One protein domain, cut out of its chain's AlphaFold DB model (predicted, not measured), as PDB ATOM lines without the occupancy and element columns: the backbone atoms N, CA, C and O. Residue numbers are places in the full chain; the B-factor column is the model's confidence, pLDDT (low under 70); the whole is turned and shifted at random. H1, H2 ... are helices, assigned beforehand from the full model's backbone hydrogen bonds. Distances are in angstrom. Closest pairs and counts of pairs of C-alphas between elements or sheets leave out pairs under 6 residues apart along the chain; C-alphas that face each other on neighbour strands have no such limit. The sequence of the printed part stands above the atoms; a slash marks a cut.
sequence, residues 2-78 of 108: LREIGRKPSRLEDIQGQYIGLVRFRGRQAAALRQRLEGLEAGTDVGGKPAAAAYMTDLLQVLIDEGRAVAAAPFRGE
ATOM      1  N   LEU A   2     149.416 199.798 146.093       94.69
ATOM      2  CA  LEU A   2     150.375 199.783 144.992       94.69
ATOM      3  C   LEU A   2     151.315 198.580 145.172       94.69
ATOM      4  O   LEU A   2     151.655 198.240 146.306       94.69
ATOM      5  N   ARG A   3     151.660 197.903 144.075       94.75
ATOM      6  CA  ARG A   3     152.540 196.720 144.086       94.75
ATOM      7  C   ARG A   3     153.896 196.997 143.457       94.75
ATOM      8  O   ARG A   3     154.893 196.469 143.928       94.75
ATOM      9  N   GLU A   4     153.914 197.826 142.425       95.19
ATOM     10  CA  GLU A   4     155.123 198.145 141.685       95.19
ATOM     11  C   GLU A   4     155.098 199.603 141.213       95.19
ATOM     12  O   GLU A   4     154.029 200.136 140.899       95.19
ATOM     13  N   ILE A   5     156.265 200.247 141.181       95.62
ATOM     14  CA  ILE A   5     156.486 201.572 140.600       95.62
ATOM     15  C   ILE A   5     157.931 201.707 140.097       95.62
ATOM     16  O   ILE A   5     158.861 201.168 140.687       95.62
ATOM     17  N   GLY A   6     158.133 202.444 139.001       92.94
ATOM     18  CA  GLY A   6     159.465 202.829 138.510       92.94
ATOM     19  C   GLY A   6     160.213 201.778 137.686       92.94
ATOM     20  O   GLY A   6     161.238 202.101 137.087       92.94
ATOM     21  N   ARG A   7     159.711 200.541 137.599       91.19
ATOM     22  CA  ARG A   7     160.295 199.514 136.727       91.19
ATOM     23  C   ARG A   7     159.897 199.731 135.269       91.19
ATOM     24  O   ARG A   7     158.850 200.301 134.968       91.19
ATOM     25  N   LYS A   8     160.747 199.258 134.354       92.00
ATOM     26  CA  LYS A   8     160.455 199.279 132.920       92.00
ATOM     27  C   LYS A   8     159.387 198.218 132.608       92.00
ATOM     28  O   LYS A   8     159.671 197.039 132.826       92.00
ATOM     29  N   PRO A   9     158.205 198.598 132.091       93.94
ATOM     30  CA  PRO A   9     157.154 197.639 131.773       93.94
ATOM     31  C   PRO A   9     157.563 196.760 130.589       93.94
ATOM     32  O   PRO A   9     158.297 197.195 129.694       93.94
ATOM     33  N   SER A  10     157.077 195.519 130.581       95.00
ATOM     34  CA  SER A  10     157.318 194.571 129.486       95.00
ATOM     35  C   SER A  10     156.256 194.675 128.394       95.00
ATOM     36  O   SER A  10     156.523 194.390 127.225       95.00
ATOM     37  N   ARG A  11     155.051 195.101 128.785       96.56
ATOM     38  CA  ARG A  11     153.873 195.222 127.939       96.56
ATOM     39  C   ARG A  11     153.080 196.480 128.277       96.56
ATOM     40  O   ARG A  11     153.217 197.037 129.363       96.56
ATOM     41  N   LEU A  12     152.238 196.932 127.348       94.19
ATOM     42  CA  LEU A  12     151.413 198.125 127.554       94.19
ATOM     43  C   LEU A  12     150.366 197.903 128.654       94.19
ATOM     44  O   LEU A  12     150.060 198.821 129.408       94.19
ATOM     45  N   GLU A  13     149.855 196.679 128.775       96.19
ATOM     46  CA  GLU A  13     148.825 196.316 129.751       96.19
ATOM     47  C   GLU A  13     149.343 196.341 131.200       96.19
ATOM     48  O   GLU A  13     148.546 196.457 132.131       96.19
ATOM     49  N   ASP A  14     150.666 196.289 131.391       94.06
ATOM     50  CA  ASP A  14     151.310 196.428 132.704       94.06
ATOM     51  C   ASP A  14     151.186 197.873 133.238       94.06
ATOM     52  O   ASP A  14     151.327 198.129 134.436       94.06
ATOM     53  N   ILE A  15     150.909 198.846 132.359       94.25
ATOM     54  CA  ILE A  15     150.857 200.268 132.698       94.25
ATOM     55  C   ILE A  15     149.451 200.640 133.173       94.25
ATOM     56  O   ILE A  15     148.543 200.914 132.392       94.25
ATOM     57  N   GLN A  16     149.284 200.706 134.493       94.31
ATOM     58  CA  GLN A  16     148.007 201.053 135.132       94.31
ATOM     59  C   GLN A  16     147.886 202.544 135.492       94.31
ATOM     60  O   GLN A  16     146.843 202.991 135.973       94.31
ATOM     61  N   GLY A  17     148.951 203.319 135.286       93.00
ATOM     62  CA  GLY A  17     149.000 204.752 135.554       93.00
ATOM     63  C   GLY A  17     150.417 205.310 135.461       93.00
ATOM     64  O   GLY A  17     151.386 204.558 135.363       93.00
ATOM     65  N   GLN A  18     150.528 206.637 135.517       92.12
ATOM     66  CA  GLN A  18     151.801 207.353 135.508       92.12
ATOM     67  C   GLN A  18     152.042 208.025 136.861       92.12
ATOM     68  O   GLN A  18     151.141 208.632 137.443       92.12
ATOM     69  N   TYR A  19     153.268 207.908 137.366       94.38
ATOM     70  CA  TYR A  19     153.713 208.657 138.533       94.38
ATOM     71  C   TYR A  19     154.010 210.106 138.134       94.38
ATOM     72  O   TYR A  19     154.795 210.331 137.221       94.38
ATOM     73  N   ILE A  20     153.391 211.063 138.828       93.88
ATOM     74  CA  ILE A  20     153.451 212.500 138.501       93.88
ATOM     75  C   ILE A  20     154.330 213.321 139.459       93.88
ATOM     76  O   ILE A  20     154.152 214.529 139.595       93.88
ATOM     77  N   GLY A  21     155.193 212.669 140.241       92.25
ATOM     78  CA  GLY A  21     156.070 213.363 141.195       92.25
ATOM     79  C   GLY A  21     155.403 213.840 142.495       92.25
ATOM     80  O   GLY A  21     156.097 214.320 143.388       92.25
ATOM     81  N   LEU A  22     154.082 213.687 142.657       93.69
ATOM     82  CA  LEU A  22     153.366 214.106 143.865       93.69
ATOM     83  C   LEU A  22     153.177 212.948 144.853       93.69
ATOM     84  O   LEU A  22     152.548 211.936 144.542       93.69
ATOM     85  N   VAL A  23     153.661 213.127 146.086       92.25
ATOM     86  CA  VAL A  23     153.531 212.139 147.166       92.25
ATOM     87  C   VAL A  23     153.066 212.819 148.445       92.25
ATOM     88  O   VAL A  23     153.499 213.918 148.785       92.25
ATOM     89  N   ARG A  24     152.193 212.140 149.193       92.25
ATOM     90  CA  ARG A  24     151.746 212.587 150.512       92.25
ATOM     91  C   ARG A  24     152.196 211.612 151.586       92.25
ATOM     92  O   ARG A  24     151.837 210.437 151.557       92.25
ATOM     93  N   PHE A  25     152.857 212.144 152.605       89.44
ATOM     94  CA  PHE A  25     153.212 211.405 153.809       89.44
ATOM     95  C   PHE A  25     152.368 211.875 154.988       89.44
ATOM     96  O   PHE A  25     152.075 213.057 155.156       89.44
ATOM     97  N   ARG A  26     151.981 210.935 155.844       89.94
ATOM     98  CA  ARG A  26     151.525 211.261 157.199       89.94
ATOM     99  C   ARG A  26     152.762 211.612 158.038       89.94
ATOM    100  O   ARG A  26     153.806 210.992 157.852       89.94
ATOM    101  N   GLY A  27     152.650 212.557 158.974       90.50
ATOM    102  CA  GLY A  27     153.811 213.122 159.688       90.50
ATOM    103  C   GLY A  27     154.767 212.080 160.291       90.50
ATOM    104  O   GLY A  27     155.967 212.128 160.039       90.50
ATOM    105  N   ARG A  28     154.243 211.065 160.994       87.50
ATOM    106  CA  ARG A  28     155.073 209.984 161.569       87.50
ATOM    107  C   ARG A  28     155.777 209.121 160.510       87.50
ATOM    108  O   ARG A  28     156.876 208.637 160.745       87.50
ATOM    109  N   GLN A  29     155.161 208.925 159.344       84.44
ATOM    110  CA  GLN A  29     155.743 208.163 158.236       84.44
ATOM    111  C   GLN A  29     156.815 208.965 157.499       84.44
ATOM    112  O   GLN A  29     157.799 208.376 157.074       84.44
ATOM    113  N   ALA A  30     156.652 210.287 157.384       86.88
ATOM    114  CA  ALA A  30     157.680 211.161 156.822       86.88
ATOM    115  C   ALA A  30     158.970 211.098 157.655       86.88
ATOM    116  O   ALA A  30     160.049 210.923 157.100       86.88
ATOM    117  N   ALA A  31     158.849 211.156 158.986       86.94
ATOM    118  CA  ALA A  31     159.990 211.014 159.891       86.94
ATOM    119  C   ALA A  31     160.667 209.638 159.762       86.94
ATOM    120  O   ALA A  31     161.887 209.563 159.652       86.94
ATOM    121  N   ALA A  32     159.879 208.557 159.710       82.50
ATOM    122  CA  ALA A  32     160.407 207.203 159.540       82.50
ATOM    123  C   ALA A  32     161.111 207.004 158.187       82.50
ATOM    124  O   ALA A  32     162.139 206.335 158.128       82.50
ATOM    125  N   LEU A  33     160.575 207.588 157.108       82.88
ATOM    126  CA  LEU A  33     161.231 207.581 155.803       82.88
ATOM    127  C   LEU A  33     162.543 208.361 155.861       82.88
ATOM    128  O   LEU A  33     163.565 207.844 155.433       82.88
ATOM    129  N   ARG A  34     162.539 209.566 156.438       84.50
ATOM    130  CA  ARG A  34     163.749 210.386 156.547       84.50
ATOM    131  C   ARG A  34     164.857 209.665 157.313       84.50
ATOM    132  O   ARG A  34     165.951 209.542 156.785       84.50
ATOM    133  N   GLN A  35     164.550 209.117 158.488       85.19
ATOM    134  CA  GLN A  35     165.517 208.365 159.295       85.19
ATOM    135  C   GLN A  35     166.081 207.161 158.533       85.19
ATOM    136  O   GLN A  35     167.265 206.853 158.628       85.19
ATOM    137  N   ARG A  36     165.228 206.479 157.765       81.00
ATOM    138  CA  ARG A  36     165.661 205.370 156.925       81.00
ATOM    139  C   ARG A  36     166.632 205.830 155.842       81.00
ATOM    140  O   ARG A  36     167.647 205.174 155.663       81.00
ATOM    141  N   LEU A  37     166.323 206.923 155.144       79.50
ATOM    142  CA  LEU A  37     167.169 207.471 154.080       79.50
ATOM    143  C   LEU A  37     168.500 208.000 154.620       79.50
ATOM    144  O   LEU A  37     169.535 207.736 154.025       79.50
ATOM    145  N   GLU A  38     168.480 208.691 155.762       82.62
ATOM    146  CA  GLU A  38     169.683 209.180 156.453       82.62
ATOM    147  C   GLU A  38     170.610 208.032 156.889       82.62
ATOM    148  O   GLU A  38     171.821 208.215 156.963       82.62
ATOM    149  N   GLY A  39     170.050 206.849 157.165       79.56
ATOM    150  CA  GLY A  39     170.806 205.650 157.528       79.56
ATOM    151  C   GLY A  39     171.308 204.815 156.347       79.56
ATOM    152  O   GLY A  39     171.984 203.815 156.581       79.56
ATOM    153  N   LEU A  40     170.974 205.166 155.098       82.19
ATOM    154  CA  LEU A  40     171.496 204.463 153.926       82.19
ATOM    155  C   LEU A  40     172.900 204.974 153.609       82.19
ATOM    156  O   LEU A  40     173.085 206.131 153.231       82.19
ATOM    157  N   GLU A  41     173.897 204.097 153.697       86.88
ATOM    158  CA  GLU A  41     175.215 204.405 153.146       86.88
ATOM    159  C   GLU A  41     175.109 204.584 151.628       86.88
ATOM    160  O   GLU A  41     174.339 203.878 150.974       86.88
ATOM    161  N   ALA A  42     175.906 205.486 151.047       82.81
ATOM    162  CA  ALA A  42     175.824 205.848 149.627       82.81
ATOM    163  C   ALA A  42     175.910 204.649 148.660       82.81
ATOM    164  O   ALA A  42     175.320 204.688 147.580       82.81
ATOM    165  N   GLY A  43     176.633 203.596 149.053       85.44
ATOM    166  CA  GLY A  43     176.795 202.356 148.290       85.44
ATOM    167  C   GLY A  43     175.725 201.292 148.545       85.44
ATOM    168  O   GLY A  43     175.775 200.241 147.913       85.44
ATOM    169  N   THR A  44     174.775 201.536 149.452       88.25
ATOM    170  CA  THR A  44     173.692 200.588 149.743       88.25
ATOM    171  C   THR A  44     172.856 200.372 148.489       88.25
ATOM    172  O   THR A  44     172.480 201.342 147.833       88.25
ATOM    173  N   ASP A  45     172.557 199.117 148.162       87.00
ATOM    174  CA  ASP A  45     171.713 198.796 147.016       87.00
ATOM    175  C   ASP A  45     170.248 199.179 147.279       87.00
ATOM    176  O   ASP A  45     169.634 198.779 148.269       87.00
ATOM    177  N   VAL A  46     169.695 199.970 146.367       88.12
ATOM    178  CA  VAL A  46     168.325 200.466 146.350       88.12
ATOM    179  C   VAL A  46     167.771 200.205 144.954       88.12
ATOM    180  O   VAL A  46     167.915 201.014 144.038       88.12
ATOM    181  N   GLY A  47     167.143 199.041 144.784       79.94
ATOM    182  CA  GLY A  47     166.516 198.670 143.513       79.94
ATOM    183  C   GLY A  47     167.516 198.427 142.377       79.94
ATOM    184  O   GLY A  47     167.218 198.754 141.228       79.94
ATOM    185  N   GLY A  48     168.691 197.865 142.679       84.88
ATOM    186  CA  GLY A  48     169.746 197.583 141.701       84.88
ATOM    187  C   GLY A  48     170.664 198.775 141.413       84.88
ATOM    188  O   GLY A  48     171.360 198.781 140.395       84.88
ATOM    189  N   LYS A  49     170.642 199.804 142.267       88.31
ATOM    190  CA  LYS A  49     171.453 201.023 142.153       88.31
ATOM    191  C   LYS A  49     172.023 201.407 143.515       88.31
ATOM    192  O   LYS A  49     171.350 201.211 144.522       88.31
ATOM    193  N   PRO A  50     173.203 202.047 143.566       91.50
ATOM    194  CA  PRO A  50     173.659 202.702 144.785       91.50
ATOM    195  C   PRO A  50     172.624 203.726 145.257       91.50
ATOM    196  O   PRO A  50     172.055 204.446 144.433       91.50
ATOM    197  N   ALA A  51     172.431 203.850 146.569       88.81
ATOM    198  CA  ALA A  51     171.499 204.802 147.169       88.81
ATOM    199  C   ALA A  51     171.693 206.238 146.645       88.81
ATOM    200  O   ALA A  51     170.718 206.950 146.424       88.81
ATOM    201  N   ALA A  52     172.937 206.643 146.363       88.31
ATOM    202  CA  ALA A  52     173.257 207.956 145.794       88.31
ATOM    203  C   ALA A  52     172.725 208.193 144.360       88.31
ATOM    204  O   ALA A  52     172.659 209.335 143.915       88.31
ATOM    205  N   ALA A  53     172.362 207.132 143.637       90.94
ATOM    206  CA  ALA A  53     171.831 207.168 142.272       90.94
ATOM    207  C   ALA A  53     170.366 206.697 142.188       90.94
ATOM    208  O   ALA A  53     169.833 206.514 141.089       90.94
ATOM    209  N   ALA A  54     169.719 206.465 143.331       90.38
ATOM    210  CA  ALA A  54     168.339 206.011 143.391       90.38
ATOM    211  C   ALA A  54     167.358 207.138 143.031       90.38
ATOM    212  O   ALA A  54     167.488 208.276 143.483       90.38
ATOM    213  N   TYR A  55     166.328 206.807 142.255       91.56
ATOM    214  CA  TYR A  55     165.203 207.703 142.000       91.56
ATOM    215  C   TYR A  55     164.168 207.627 143.129       91.56
ATOM    216  O   TYR A  55     164.096 206.650 143.876       91.56
ATOM    217  N   MET A  56     163.281 208.625 143.212       89.94
ATOM    218  CA  MET A  56     162.174 208.622 144.181       89.94
ATOM    219  C   MET A  56     161.315 207.350 144.076       89.94
ATOM    220  O   MET A  56     160.884 206.801 145.086       89.94
ATOM    221  N   THR A  57     161.093 206.842 142.862       94.00
ATOM    222  CA  THR A  57     160.352 205.592 142.642       94.00
ATOM    223  C   THR A  57     161.076 204.368 143.195       94.00
ATOM    224  O   THR A  57     160.405 203.482 143.714       94.00
ATOM    225  N   ASP A  58     162.413 204.335 143.154       92.25
ATOM    226  CA  ASP A  58     163.212 203.235 143.715       92.25
ATOM    227  C   ASP A  58     163.020 203.188 145.245       92.25
ATOM    228  O   ASP A  58     162.765 202.132 145.824       92.25
ATOM    229  N   LEU A  59     163.012 204.356 145.898       89.00
ATOM    230  CA  LEU A  59     162.736 204.482 147.333       89.00
ATOM    231  C   LEU A  59     161.308 204.060 147.700       89.00
ATOM    232  O   LEU A  59     161.098 203.351 148.686       89.00
ATOM    233  N   LEU A  60     160.313 204.476 146.912       91.44
ATOM    234  CA  LEU A  60     158.923 204.059 147.114       91.44
ATOM    235  C   LEU A  60     158.753 202.548 146.913       91.44
ATOM    236  O   LEU A  60     158.000 201.930 147.665       91.44
ATOM    237  N   GLN A  61     159.470 201.954 145.953       93.12
ATOM    238  CA  GLN A  61     159.466 200.511 145.737       93.12
ATOM    239  C   GLN A  61     160.063 199.762 146.930       93.12
ATOM    240  O   GLN A  61     159.441 198.817 147.402       93.12
ATOM    241  N   VAL A  62     161.183 200.228 147.497       89.19
ATOM    242  CA  VAL A  62     161.752 199.639 148.724       89.19
ATOM    243  C   VAL A  62     160.731 199.631 149.864       89.19
ATOM    244  O   VAL A  62     160.592 198.631 150.562       89.19
ATOM    245  N   LEU A  63     159.968 200.715 150.047       88.56
ATOM    246  CA  LEU A  63     158.915 200.743 151.067       88.56
ATOM    247  C   LEU A  63     157.823 199.698 150.800       88.56
ATOM    248  O   LEU A  63     157.342 199.071 151.745       88.56
ATOM    249  N   ILE A  64     157.422 199.523 149.538       92.31
ATOM    250  CA  ILE A  64     156.437 198.507 149.141       92.31
ATOM    251  C   ILE A  64     156.971 197.103 149.436       92.31
ATOM    252  O   ILE A  64     156.253 196.301 150.036       92.31
ATOM    253  N   ASP A  65     158.223 196.831 149.071       90.88
ATOM    254  CA  ASP A  65     158.880 195.534 149.257       90.88
ATOM    255  C   ASP A  65     159.052 195.192 150.753       90.88
ATOM    256  O   ASP A  65     158.924 194.038 151.153       90.88
ATOM    257  N   GLU A  66     159.219 196.203 151.612       87.25
ATOM    258  CA  GLU A  66     159.227 196.076 153.080       87.25
ATOM    259  C   GLU A  66     157.835 195.910 153.711       87.25
ATOM    260  O   GLU A  66     157.689 195.890 154.937       87.25
ATOM    261  N   GLY A  67     156.782 195.838 152.898       89.56
ATOM    262  CA  GLY A  67     155.407 195.693 153.367       89.56
ATOM    263  C   GLY A  67     154.805 196.977 153.943       89.56
ATOM    264  O   GLY A  67     153.743 196.932 154.576       89.56
ATOM    265  N   ARG A  68     155.429 198.146 153.734       88.75
ATOM    266  CA  ARG A  68     154.820 199.430 154.110       88.75
ATOM    267  C   ARG A  68     153.628 199.703 153.194       88.75
ATOM    268  O   ARG A  68     153.663 199.508 151.982       88.75
ATOM    269  N   ALA A  69     152.563 200.239 153.779       90.06
ATOM    270  CA  ALA A  69     151.375 200.634 153.036       90.06
ATOM    271  C   ALA A  69     151.644 201.862 152.147       90.06
ATOM    272  O   ALA A  69     151.615 202.996 152.631       90.06
ATOM    273  N   VAL A  70     151.826 201.634 150.844       93.06
ATOM    274  CA  VAL A  70     151.825 202.672 149.805       93.06
ATOM    275  C   VAL A  70     150.569 202.514 148.947       93.06
ATOM    276  O   VAL A  70     150.249 201.434 148.444       93.06
ATOM    277  N   ALA A  71     149.818 203.601 148.800       94.44
ATOM    278  CA  ALA A  71     148.584 203.626 148.029       94.44
ATOM    279  C   ALA A  71     148.699 204.645 146.899       94.44
ATOM    280  O   ALA A  71     149.092 205.787 147.135       94.44
ATOM    281  N   ALA A  72     148.315 204.235 145.691       94.69
ATOM    282  CA  ALA A  72     148.094 205.163 144.596       94.69
ATOM    283  C   ALA A  72     146.829 205.991 144.874       94.69
ATOM    284  O   ALA A  72     145.806 205.446 145.294       94.69
ATOM    285  N   ALA A  73     146.909 207.297 144.628       94.44
ATOM    286  CA  ALA A  73     145.768 208.201 144.617       94.44
ATOM    287  C   ALA A  73     145.548 208.649 143.164       94.44
ATOM    288  O   ALA A  73     146.232 209.569 142.714       94.44
ATOM    289  N   PRO A  74     144.681 207.965 142.395       93.50
ATOM    290  CA  PRO A  74     144.473 208.311 140.998       93.50
ATOM    291  C   PRO A  74     143.792 209.676 140.900       93.50
ATOM    292  O   PRO A  74     142.854 209.964 141.644       93.50
ATOM    293  N   PHE A  75     144.226 210.490 139.945       92.31
ATOM    294  CA  PHE A  75     143.521 211.701 139.548       92.31
ATOM    295  C   PHE A  75     143.280 211.665 138.038       92.31
ATOM    296  O   PHE A  75     144.003 211.004 137.294       92.31
ATOM    297  N   ARG A  76     142.223 212.346 137.597       91.06
ATOM    298  CA  ARG A  76     141.906 212.548 136.183       91.06
ATOM    299  C   ARG A  76     141.845 214.048 135.960       91.06
ATOM    300  O   ARG A  76     140.907 214.693 136.414       91.06
ATOM    301  N   GLY A  77     142.876 214.587 135.335       86.50
ATOM    302  CA  GLY A  77     143.025 216.007 135.058       86.50
ATOM    303  C   GLY A  77     144.286 216.247 134.243       86.50
ATOM    304  O   GLY A  77     145.079 215.327 134.041       86.50
ATOM    305  N   GLU A  78     144.457 217.481 133.786       87.25
ATOM    306  CA  GLU A  78     145.671 217.895 133.088       87.25
ATOM    307  C   GLU A  78     146.842 217.995 134.074       87.25
ATOM    308  O   GLU A  78     146.693 218.464 135.205       87.25
TER     309      GLU A  78
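Overview. This is residues 2 to 78 of the 108 residues of an uncharacterized protein of hydrocarbon metagenome (UniProt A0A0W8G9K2). With little regular structure, this is a winding of long loops round one short helix, H2, in the middle, with a second helix, H1, off to one side. From the first printed residue a long loop leads to H1, with residues 8 to 13 sticking out; a link folds back to H2, and a tail follows. The printed part has 77 residues, with two named helices, H1 then H2, holding 22 of them, and no named strand; the class is all helix. It is only just compact, close to loose, with a radius of gyration of the C-alphas of 13.5 A and spans of 36 by 30 by 24 A.

Arrangement. Residues 8 to 13 stand free. H1, residues 27 to 38, and H2, residues 56 to 65, are apart. Each O i to N i+4 pair in H1 and H2 is within hydrogen-bond range.

Along the chain. H1 begins at C-alpha 27 (153.811, 213.122, 159.688) and is 16.7 A long. H2 is 14.4 A long and ends at C-alpha 65 (158.880, 195.534, 149.257).

Size, cuts and confidence. The C-alphas farthest apart, of Gly 43 and Gly 77, are 38.8 A apart. The link from H1 to H2, 17 residues, is long. The printed part has no cut, and no printed residue is under 70 in pLDDT.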